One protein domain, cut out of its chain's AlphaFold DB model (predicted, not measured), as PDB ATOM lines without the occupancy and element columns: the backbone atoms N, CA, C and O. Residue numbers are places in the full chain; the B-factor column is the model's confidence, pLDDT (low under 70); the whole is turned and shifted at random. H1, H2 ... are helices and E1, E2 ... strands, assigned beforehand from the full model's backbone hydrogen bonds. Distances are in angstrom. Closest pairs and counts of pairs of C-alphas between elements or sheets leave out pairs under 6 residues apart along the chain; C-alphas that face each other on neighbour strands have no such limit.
ATOM      1  N   ILE A   4     -44.458 -31.394  31.921       80.75
ATOM      2  CA  ILE A   4     -44.519 -29.942  31.800       80.75
ATOM      3  C   ILE A   4     -43.082 -29.408  31.873       80.75
ATOM      4  O   ILE A   4     -42.390 -29.689  32.858       80.75
ATOM      5  N   PRO A   5     -42.596 -28.662  30.869       78.12
ATOM      6  CA  PRO A   5     -41.301 -28.008  30.977       78.12
ATOM      7  C   PRO A   5     -41.365 -26.915  32.053       78.12
ATOM      8  O   PRO A   5     -42.393 -26.269  32.211       78.12
ATOM      9  N   ALA A   6     -40.263 -26.679  32.766       77.19
ATOM     10  CA  ALA A   6     -40.161 -25.701  33.858       77.19
ATOM     11  C   ALA A   6     -40.802 -26.138  35.192       77.19
ATOM     12  O   ALA A   6     -41.178 -27.290  35.396       77.19
ATOM     13  N   THR A   7     -40.828 -25.220  36.161       80.25
ATOM     14  CA  THR A   7     -41.218 -25.481  37.556       80.25
ATOM     15  C   THR A   7     -42.728 -25.289  37.786       80.25
ATOM     16  O   THR A   7     -43.383 -24.605  37.000       80.25
ATOM     17  N   PRO A   8     -43.310 -25.823  38.882       79.44
ATOM     18  CA  PRO A   8     -44.742 -25.672  39.187       79.44
ATOM     19  C   PRO A   8     -45.234 -24.230  39.352       79.44
ATOM     20  O   PRO A   8     -46.419 -23.961  39.187       79.44
ATOM     21  N   LYS A   9     -44.333 -23.302  39.694       82.69
ATOM     22  CA  LYS A   9     -44.638 -21.873  39.870       82.69
ATOM     23  C   LYS A   9     -44.430 -21.058  38.590       82.69
ATOM     24  O   LYS A   9     -44.524 -19.836  38.627       82.69
ATOM     25  N   HIS A  10     -44.084 -21.710  37.480       85.00
ATOM     26  CA  HIS A  10     -43.847 -21.021  36.223       85.00
ATOM     27  C   HIS A  10     -45.180 -20.580  35.610       85.00
ATOM     28  O   HIS A  10     -46.116 -21.377  35.506       85.00
ATOM     29  N   TYR A  11     -45.262 -19.315  35.212       85.94
ATOM     30  CA  TYR A  11     -46.390 -18.757  34.475       85.94
ATOM     31  C   TYR A  11     -45.917 -18.349  33.082       85.94
ATOM     32  O   TYR A  11     -44.736 -18.055  32.889       85.94
ATOM     33  N   LEU A  12     -46.836 -18.348  32.121       79.94
ATOM     34  CA  LEU A  12     -46.576 -17.882  30.764       79.94
ATOM     35  C   LEU A  12     -47.514 -16.700  30.492       79.94
ATOM     36  O   LEU A  12     -48.725 -16.876  30.636       79.94
ATOM     37  N   PRO A  13     -47.009 -15.505  30.137       86.00
ATOM     38  CA  PRO A  13     -47.876 -14.406  29.736       86.00
ATOM     39  C   PRO A  13     -48.573 -14.786  28.427       86.00
ATOM     40  O   PRO A  13     -47.937 -14.931  27.385       86.00
ATOM     41  N   LEU A  14     -49.885 -14.996  28.503       89.19
ATOM     42  CA  LEU A  14     -50.720 -15.331  27.357       89.19
ATOM     43  C   LEU A  14     -51.368 -14.061  26.822       89.19
ATOM     44  O   LEU A  14     -52.133 -13.413  27.526       89.19
ATOM     45  N   VAL A  15     -51.079 -13.726  25.571       90.88
ATOM     46  CA  VAL A  15     -51.713 -12.614  24.860       90.88
ATOM     47  C   VAL A  15     -52.389 -13.190  23.624       90.88
ATOM     48  O   VAL A  15     -51.799 -14.019  22.927       90.88
ATOM     49  N   SER A  16     -53.630 -12.778  23.358       91.19
ATOM     50  CA  SER A  16     -54.302 -13.127  22.105       91.19
ATOM     51  C   SER A  16     -53.519 -12.559  20.924       91.19
ATOM     52  O   SER A  16     -53.083 -11.408  20.961       91.19
ATOM     53  N   VAL A  17     -53.374 -13.341  19.855       94.19
ATOM     54  CA  VAL A  17     -52.733 -12.870  18.620       94.19
ATOM     55  C   VAL A  17     -53.477 -11.657  18.059       94.19
ATOM     56  O   VAL A  17     -52.838 -10.685  17.666       94.19
ATOM     57  N   ASP A  18     -54.812 -11.662  18.110       95.81
ATOM     58  CA  ASP A  18     -55.632 -10.552  17.621       95.81
ATOM     59  C   ASP A  18     -55.367  -9.259  18.401       95.81
ATOM     60  O   ASP A  18     -55.258  -8.179  17.820       95.81
ATOM     61  N   ASP A  19     -55.231  -9.359  19.724       92.94
ATOM     62  CA  ASP A  19     -54.946  -8.200  20.568       92.94
ATOM     63  C   ASP A  19     -53.506  -7.723  20.393       92.94
ATOM     64  O   ASP A  19     -53.266  -6.519  20.306       92.94
ATOM     65  N   LEU A  20     -52.557  -8.649  20.236       95.00
ATOM     66  CA  LEU A  20     -51.180  -8.310  19.902       95.00
ATOM     67  C   LEU A  20     -51.105  -7.547  18.569       95.00
ATOM     68  O   LEU A  20     -50.430  -6.523  18.494       95.00
ATOM     69  N   CYS A  21     -51.848  -7.974  17.543       96.31
ATOM     70  CA  CYS A  21     -51.937  -7.260  16.269       96.31
ATOM     71  C   CYS A  21     -52.489  -5.838  16.439       96.31
ATOM     72  O   CYS A  21     -51.916  -4.895  15.890       96.31
ATOM     73  N   LYS A  22     -53.553  -5.648  17.233       95.50
ATOM     74  CA  LYS A  22     -54.097  -4.308  17.526       95.50
ATOM     75  C   LYS A  22     -53.063  -3.415  18.212       95.50
ATOM     76  O   LYS A  22     -52.929  -2.247  17.850       95.50
ATOM     77  N   VAL A  23     -52.313  -3.962  19.171       95.31
ATOM     78  CA  VAL A  23     -51.255  -3.222  19.870       95.31
ATOM     79  C   VAL A  23     -50.126  -2.838  18.916       95.31
ATOM     80  O   VAL A  23     -49.689  -1.691  18.943       95.31
ATOM     81  N   ILE A  24     -49.699  -3.741  18.027       95.88
ATOM     82  CA  ILE A  24     -48.671  -3.454  17.015       95.88
ATOM     83  C   ILE A  24     -49.112  -2.307  16.099       95.88
ATOM     84  O   ILE A  24     -48.345  -1.368  15.889       95.88
ATOM     85  N   VAL A  25     -50.350  -2.342  15.597       96.69
ATOM     86  CA  VAL A  25     -50.894  -1.265  14.752       96.69
ATOM     87  C   VAL A  25     -50.896   0.063  15.507       96.69
ATOM     88  O   VAL A  25     -50.433   1.071  14.977       96.69
ATOM     89  N   ARG A  26     -51.359   0.070  16.763       95.25
ATOM     90  CA  ARG A  26     -51.392   1.284  17.589       95.25
ATOM     91  C   ARG A  26     -49.995   1.824  17.895       95.25
ATOM     92  O   ARG A  26     -49.833   3.042  17.946       95.25
ATOM     93  N   ALA A  27     -49.024   0.939  18.114       95.56
ATOM     94  CA  ALA A  27     -47.642   1.299  18.395       95.56
ATOM     95  C   ALA A  27     -46.942   1.889  17.167       95.56
ATOM     96  O   ALA A  27     -46.213   2.868  17.295       95.56
ATOM     97  N   ALA A  28     -47.219   1.355  15.974       94.75
ATOM     98  CA  ALA A  28     -46.649   1.848  14.722       94.75
ATOM     99  C   ALA A  28     -47.064   3.292  14.388       94.75
ATOM    100  O   ALA A  28     -46.348   3.981  13.664       94.75
ATOM    101  N   THR A  29     -48.204   3.760  14.906       95.25
ATOM    102  CA  THR A  29     -48.715   5.117  14.661       95.25
ATOM    103  C   THR A  29     -48.468   6.089  15.816       95.25
ATOM    104  O   THR A  29     -48.859   7.250  15.717       95.25
ATOM    105  N   ASP A  30     -47.878   5.644  16.930       96.00
ATOM    106  CA  ASP A  30     -47.648   6.496  18.099       96.00
ATOM    107  C   ASP A  30     -46.268   7.154  18.052       96.00
ATOM    108  O   ASP A  30     -45.241   6.494  18.227       96.00
ATOM    109  N   SER A  31     -46.227   8.476  17.884       94.44
ATOM    110  CA  SER A  31     -44.970   9.229  17.929       94.44
ATOM    111  C   SER A  31     -44.260   9.130  19.285       94.44
ATOM    112  O   SER A  31     -43.041   9.259  19.343       94.44
ATOM    113  N   GLY A  32     -44.996   8.885  20.375       95.50
ATOM    114  CA  GLY A  32     -44.441   8.692  21.715       95.50
ATOM    115  C   GLY A  32     -43.766   7.333  21.920       95.50
ATOM    116  O   GLY A  32     -43.028   7.168  22.889       95.50
ATOM    117  N   LEU A  33     -43.980   6.370  21.016       94.81
ATOM    118  CA  LEU A  33     -43.357   5.043  21.067       94.81
ATOM    119  C   LEU A  33     -42.165   4.898  20.112       94.81
ATOM    120  O   LEU A  33     -41.556   3.828  20.043       94.81
ATOM    121  N   VAL A  34     -41.782   5.965  19.408       94.69
ATOM    122  CA  VAL A  34     -40.590   5.960  18.554       94.69
ATOM    123  C   VAL A  34     -39.355   5.654  19.400       94.69
ATOM    124  O   VAL A  34     -39.092   6.305  20.412       94.69
ATOM    125  N   SER A  35     -38.593   4.644  18.971       93.56
ATOM    126  CA  SER A  35     -37.404   4.146  19.675       93.56
ATOM    127  C   SER A  35     -37.673   3.648  21.102       93.56
ATOM    128  O   SER A  35     -36.750   3.576  21.911       93.56
ATOM    129  N   GLN A  36     -38.921   3.289  21.418       95.31
ATOM    130  CA  GLN A  36     -39.299   2.681  22.692       95.31
ATOM    131  C   GLN A  36     -39.551   1.182  22.538       95.31
ATOM    132  O   GLN A  36     -39.899   0.686  21.467       95.31
ATOM    133  N   SER A  37     -39.396   0.453  23.642       93.19
ATOM    134  CA  SER A  37     -39.833  -0.941  23.748       93.19
ATOM    135  C   SER A  37     -41.177  -1.001  24.465       93.19
ATOM    136  O   SER A  37     -41.329  -0.419  25.538       93.19
ATOM    137  N   LEU A  38     -42.137  -1.727  23.893       93.06
ATOM    138  CA  LEU A  38     -43.460  -1.937  24.478       93.06
ATOM    139  C   LEU A  38     -43.616  -3.405  24.885       93.06
ATOM    140  O   LEU A  38     -43.526  -4.298  24.043       93.06
ATOM    141  N   LEU A  39     -43.863  -3.656  26.172       91.94
ATOM    142  CA  LEU A  39     -44.197  -4.986  26.677       91.94
ATOM    143  C   LEU A  39     -45.715  -5.163  26.673       91.94
ATOM    144  O   LEU A  39     -46.429  -4.420  27.345       91.94
ATOM    145  N   VAL A  40     -46.198  -6.173  25.953       92.12
ATOM    146  CA  VAL A  40     -47.608  -6.573  25.982       92.12
ATOM    147  C   VAL A  40     -47.739  -7.759  26.924       92.12
ATOM    148  O   VAL A  40     -47.165  -8.819  26.675       92.12
ATOM    149  N   ALA A  41     -48.467  -7.572  28.017       88.19
ATOM    150  CA  ALA A  41     -48.694  -8.600  29.021       88.19
ATOM    151  C   ALA A  41     -50.184  -8.654  29.385       88.19
ATOM    152  O   ALA A  41     -50.844  -7.612  29.388       88.19
ATOM    153  N   PRO A  42     -50.730  -9.844  29.681       84.88
ATOM    154  CA  PRO A  42     -52.097  -9.966  30.169       84.88
ATOM    155  C   PRO A  42     -52.230  -9.420  31.593       84.88
ATOM    156  O   PRO A  42     -51.276  -9.437  32.369       84.88
ATOM    157  N   GLU A  43     -53.446  -9.032  31.978       81.62
ATOM    158  CA  GLU A  43     -53.750  -8.665  33.369       81.62
ATOM    159  C   GLU A  43     -53.639  -9.861  34.331       81.62
ATOM    160  O   GLU A  43     -53.369  -9.698  35.519       81.62
ATOM    161  N   GLN A  44     -53.848 -11.079  33.822       83.19
ATOM    162  CA  GLN A  44     -53.927 -12.301  34.618       83.19
ATOM    163  C   GLN A  44     -52.777 -13.248  34.275       83.19
ATOM    164  O   GLN A  44     -52.588 -13.648  33.126       83.19
ATOM    165  N   ASN A  45     -52.036 -13.659  35.303       85.31
ATOM    166  CA  ASN A  45     -50.958 -14.632  35.168       85.31
ATOM    167  C   ASN A  45     -51.513 -16.052  35.297       85.31
ATOM    168  O   ASN A  45     -51.853 -16.501  36.393       85.31
ATOM    169  N   ILE A  46     -51.577 -16.775  34.179       87.88
ATOM    170  CA  ILE A  46     -51.987 -18.181  34.161       87.88
ATOM    171  C   ILE A  46     -50.752 -19.057  34.393       87.88
ATOM    172  O   ILE A  46     -49.764 -18.990  33.656       87.88
ATOM    173  N   LEU A  47     -50.806 -19.895  35.432       89.12
ATOM    174  CA  LEU A  47     -49.771 -20.895  35.681       89.12
ATOM    175  C   LEU A  47     -49.713 -21.891  34.522       89.12
ATOM    176  O   LEU A  47     -50.741 -22.323  33.999       89.12
ATOM    177  N   LEU A  48     -48.505 -22.321  34.165       87.88
ATOM    178  CA  LEU A  48     -48.298 -23.253  33.059       87.88
ATOM    179  C   LEU A  48     -49.032 -24.586  33.285       87.88
ATOM    180  O   LEU A  48     -49.557 -25.178  32.345       87.88
ATOM    181  N   SER A  49     -49.130 -25.039  34.536       87.06
ATOM    182  CA  SER A  49     -49.917 -26.218  34.906       87.06
ATOM    183  C   SER A  49     -51.407 -26.044  34.602       87.06
ATOM    184  O   SER A  49     -52.009 -26.939  34.010       87.06
ATOM    185  N   GLU A  50     -51.993 -24.892  34.927       89.31
ATOM    186  CA  GLU A  50     -53.392 -24.583  34.613       89.31
ATOM    187  C   GLU A  50     -53.616 -24.479  33.101       89.31
ATOM    188  O   GLU A  50     -54.571 -25.055  32.583       89.31
ATOM    189  N   LEU A  51     -52.679 -23.875  32.364       90.56
ATOM    190  CA  LEU A  51     -52.720 -23.861  30.901       90.56
ATOM    191  C   LEU A  51     -52.740 -25.281  30.319       90.56
ATOM    192  O   LEU A  51     -53.585 -25.599  29.482       90.56
ATOM    193  N   THR A  52     -51.858 -26.166  30.786       90.19
ATOM    194  CA  THR A  52     -51.835 -27.554  30.298       90.19
ATOM    195  C   THR A  52     -53.110 -28.326  30.636       90.19
ATOM    196  O   THR A  52     -53.506 -29.193  29.859       90.19
ATOM    197  N   LYS A  53     -53.788 -27.998  31.747       91.44
ATOM    198  CA  LYS A  53     -55.104 -28.561  32.075       91.44
ATOM    199  C   LYS A  53     -56.180 -28.073  31.112       91.44
ATOM    200  O   LYS A  53     -56.909 -28.913  30.597       91.44
ATOM    201  N   MET A  54     -56.247 -26.769  30.835       92.31
ATOM    202  CA  MET A  54     -57.213 -26.204  29.881       92.31
ATOM    203  C   MET A  54     -57.043 -26.814  28.485       92.31
ATOM    204  O   MET A  54     -58.015 -27.237  27.865       92.31
ATOM    205  N   ILE A  55     -55.795 -26.951  28.023       92.00
ATOM    206  CA  ILE A  55     -55.478 -27.622  26.755       92.00
ATOM    207  C   ILE A  55     -55.957 -29.079  26.796       92.00
ATOM    208  O   ILE A  55     -56.668 -29.530  25.905       92.00
ATOM    209  N   ALA A  56     -55.606 -29.831  27.839       92.94
ATOM    210  CA  ALA A  56     -55.980 -31.238  27.946       92.94
ATOM    211  C   ALA A  56     -57.506 -31.448  27.992       92.94
ATOM    212  O   ALA A  56     -58.004 -32.381  27.366       92.94
ATOM    213  N   GLN A  57     -58.241 -30.556  28.665       95.31
ATOM    214  CA  GLN A  57     -59.706 -30.533  28.672       95.31
ATOM    215  C   GLN A  57     -60.269 -30.315  27.266       95.31
ATOM    216  O   GLN A  57     -61.136 -31.075  26.844       95.31
ATOM    217  N   GLN A  58     -59.726 -29.348  26.518       95.31
ATOM    218  CA  GLN A  58     -60.147 -29.069  25.143       95.31
ATOM    219  C   GLN A  58     -59.963 -30.279  24.215       95.31
ATOM    220  O   GLN A  58     -60.776 -30.513  23.326       95.31
ATOM    221  N   PHE A  59     -58.907 -31.065  24.433       94.12
ATOM    222  CA  PHE A  59     -58.615 -32.265  23.645       94.12
ATOM    223  C   PHE A  59     -59.199 -33.558  24.238       94.12
ATOM    224  O   PHE A  59     -58.959 -34.631  23.689       94.12
ATOM    225  N   ASN A  60     -59.953 -33.483  25.341       93.56
ATOM    226  CA  ASN A  60     -60.476 -34.634  26.085       93.56
ATOM    227  C   ASN A  60     -59.400 -35.693  26.426       93.56
ATOM    228  O   ASN A  60     -59.604 -36.901  26.294       93.56
ATOM    229  N   VAL A  61     -58.219 -35.235  26.852       93.19
ATOM    230  CA  VAL A  61     -57.090 -36.080  27.270       93.19
ATOM    231  C   VAL A  61     -56.654 -35.751  28.697       93.19
ATOM    232  O   VAL A  61     -57.006 -34.724  29.268       93.19
ATOM    233  N   SER A  62     -55.850 -36.622  29.310       90.25
ATOM    234  CA  SER A  62     -55.284 -36.352  30.637       90.25
ATOM    235  C   SER A  62     -54.149 -35.329  30.574       90.25
ATOM    236  O   SER A  62     -53.186 -35.506  29.822       90.25
ATOM    237  N   ALA A  63     -54.224 -34.310  31.431       88.94
ATOM    238  CA  ALA A  63     -53.171 -33.312  31.568       88.94
ATOM    239  C   ALA A  63     -51.868 -33.924  32.122       88.94
ATOM    240  O   ALA A  63     -51.918 -34.774  33.022       88.94
ATOM    241  N   PRO A  64     -50.695 -33.486  31.630       87.38
ATOM    242  CA  PRO A  64     -49.417 -33.815  32.250       87.38
ATOM    243  C   PRO A  64     -49.357 -33.245  33.676       87.38
ATOM    244  O   PRO A  64     -49.892 -32.176  33.950       87.38
ATOM    245  N   LYS A  65     -48.714 -33.962  34.604       85.38
ATOM    246  CA  LYS A  65     -48.586 -33.546  36.021       85.38
ATOM    247  C   LYS A  65     -47.141 -33.458  36.505       85.38
ATOM    248  O   LYS A  65     -46.867 -32.878  37.550       85.38
ATOM    249  N   GLN A  66     -46.225 -34.086  35.777       86.19
ATOM    250  CA  GLN A  66     -44.815 -34.150  36.138       86.19
ATOM    251  C   GLN A  66     -44.087 -32.966  35.519       86.19
ATOM    252  O   GLN A  66     -44.294 -32.675  34.346       86.19
ATOM    253  N   HIS A  67     -43.233 -32.312  36.295       85.44
ATOM    254  CA  HIS A  67     -42.397 -31.217  35.818       85.44
ATOM    255  C   HIS A  67     -41.015 -31.734  35.420       85.44
ATOM    256  O   HIS A  67     -40.454 -32.585  36.109       85.44
ATOM    257  N   VAL A  68     -40.456 -31.200  34.334       84.06
ATOM    258  CA  VAL A  68     -39.065 -31.455  33.945       84.06
ATOM    259  C   VAL A  68     -38.187 -30.337  34.515       84.06
ATOM    260  O   VAL A  68     -38.371 -29.173  34.144       84.06
ATOM    261  N   PRO A  69     -37.218 -30.653  35.395       82.31
ATOM    262  CA  PRO A  69     -36.250 -29.677  35.874       82.31
ATOM    263  C   PRO A  69     -35.527 -28.976  34.720       82.31
ATOM    264  O   PRO A  69     -35.105 -29.619  33.757       82.31
ATOM    265  N   LEU A  70     -35.314 -27.663  34.849       81.25
ATOM    266  CA  LEU A  70     -34.614 -26.863  33.836       81.25
ATOM    267  C   LEU A  70     -33.213 -27.409  33.520       81.25
ATOM    268  O   LEU A  70     -32.772 -27.319  32.383       81.25
ATOM    269  N   THR A  71     -32.530 -28.011  34.497       83.69
ATOM    270  CA  THR A  71     -31.224 -28.655  34.290       83.69
ATOM    271  C   THR A  71     -31.301 -29.776  33.253       83.69
ATOM    272  O   THR A  71     -30.439 -29.859  32.386       83.69
ATOM    273  N   ILE A  72     -32.359 -30.594  33.293       84.56
ATOM    274  CA  ILE A  72     -32.583 -31.666  32.315       84.56
ATOM    275  C   ILE A  72     -32.928 -31.065  30.951       84.56
ATOM    276  O   ILE A  72     -32.378 -31.492  29.940       84.56
ATOM    277  N   LEU A  73     -33.779 -30.033  30.918       82.31
ATOM    278  CA  LEU A  73     -34.105 -29.338  29.670       82.31
ATOM    279  C   LEU A  73     -32.865 -28.731  29.004       82.31
ATOM    280  O   LEU A  73     -32.737 -28.844  27.793       82.31
ATOM    281  N   ARG A  74     -31.925 -28.150  29.763       84.25
ATOM    282  CA  ARG A  74     -30.667 -27.610  29.211       84.25
ATOM    283  C   ARG A  74     -29.788 -28.683  28.580       84.25
ATOM    284  O   ARG A  74     -29.219 -28.443  27.523       84.25
ATOM    285  N   LEU A  75     -29.694 -29.859  29.201       85.12
ATOM    286  CA  LEU A  75     -28.907 -30.970  28.656       85.12
ATOM    287  C   LEU A  75     -29.440 -31.436  27.295       85.12
ATOM    288  O   LEU A  75     -28.651 -31.800  26.432       85.12
ATOM    289  N   ILE A  76     -30.759 -31.383  27.095       82.50
ATOM    290  CA  ILE A  76     -31.411 -31.760  25.831       82.50
ATOM    291  C   ILE A  76     -31.450 -30.574  24.843       82.50
ATOM    292  O   ILE A  76     -31.418 -30.775  23.637       82.50
ATOM    293  N   SER A  77     -31.493 -29.333  25.336       69.44
ATOM    294  CA  SER A  77     -31.524 -28.114  24.512       69.44
ATOM    295  C   SER A  77     -30.214 -27.840  23.785       69.44
ATOM    296  O   SER A  77     -30.255 -27.219  22.735       69.44
ATOM    297  N   ASN A  78     -29.073 -28.298  24.305       58.44
ATOM    298  CA  ASN A  78     -27.783 -28.188  23.613       58.44
ATOM    299  C   ASN A  78     -27.660 -29.148  22.408       58.44
ATOM    300  O   ASN A  78     -26.571 -29.314  21.864       58.44
ATOM    301  N   TRP A  79     -28.749 -29.830  22.043       43.34
ATOM    302  CA  TRP A  79     -28.818 -30.826  20.974       43.34
ATOM    303  C   TRP A  79     -29.667 -30.376  19.766       43.34
ATOM    304  O   TRP A  79     -29.854 -31.166  18.843       43.34
TER     305      TRP A  79
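What this domain is: This is residues 4 to 79 of the 80 residues of an uncharacterized protein of Acinetobacter parvus DSM 16617 = CIP 108168 (UniProt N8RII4). This is an open, loose loop of chain with three helices that do not pack together: the printed part goes out through residues 9 to 16 into H1, folds back through residues 29 to 47, and then sets H2, E1 and H3 one after another across the other end. Residues 28 to 35, at the far turn, and residues 74 to 79, of which 74 to 77 belong to H3, stick out. The printed part has 76 residues with three named helices and one named strand, in the order H1, H2, E1, H3; its class is mostly helix, though under half of the residues are in named elements. It is only just loose, close to extended, with a radius of gyration of the C-alphas of 17.1 A and spans of 47 by 33 by 22 A.

Where its parts are: Start at C-alpha 4 and pass residues 4 to 16, which hold no named element. Find C-alpha 17 at (-52.733, -12.870, 18.620); from there H1, residues 17 to 28, runs 16.4 A. H2, residues 48 to 58, begins at C-alpha 48, at (-48.298, -23.253, 33.059), and is 15.4 A long. E1 is residues 66 to 68, and H3, residues 70 to 77, ends at C-alpha 77, at (-31.524, -28.114, 24.512).

How they stand to each other: Look beside E1, which pairs with no named strand, for residues 4 to 5: they pair with its residues 67 to 68, parallel. Residues 11 to 12 pair with residues 46 to 47, antiparallel. H1 is apart from H2, E1 and H3, and H2 is apart from E1 and H3. E1 and H3 meet only through their link. In H1, H2 and H3 every O i to N i+4 pair is within hydrogen-bond range.

The domain as a whole: The C-alphas of Ser 31 and Ser 62, the two farthest apart, are 48.4 A from each other. The printed part has no cut. The link from H1 to H2, 19 residues, is long. Look at the B-factor column: residues 77 to 79 are under 70, and the mean pLDDT of the printed part is 88.0.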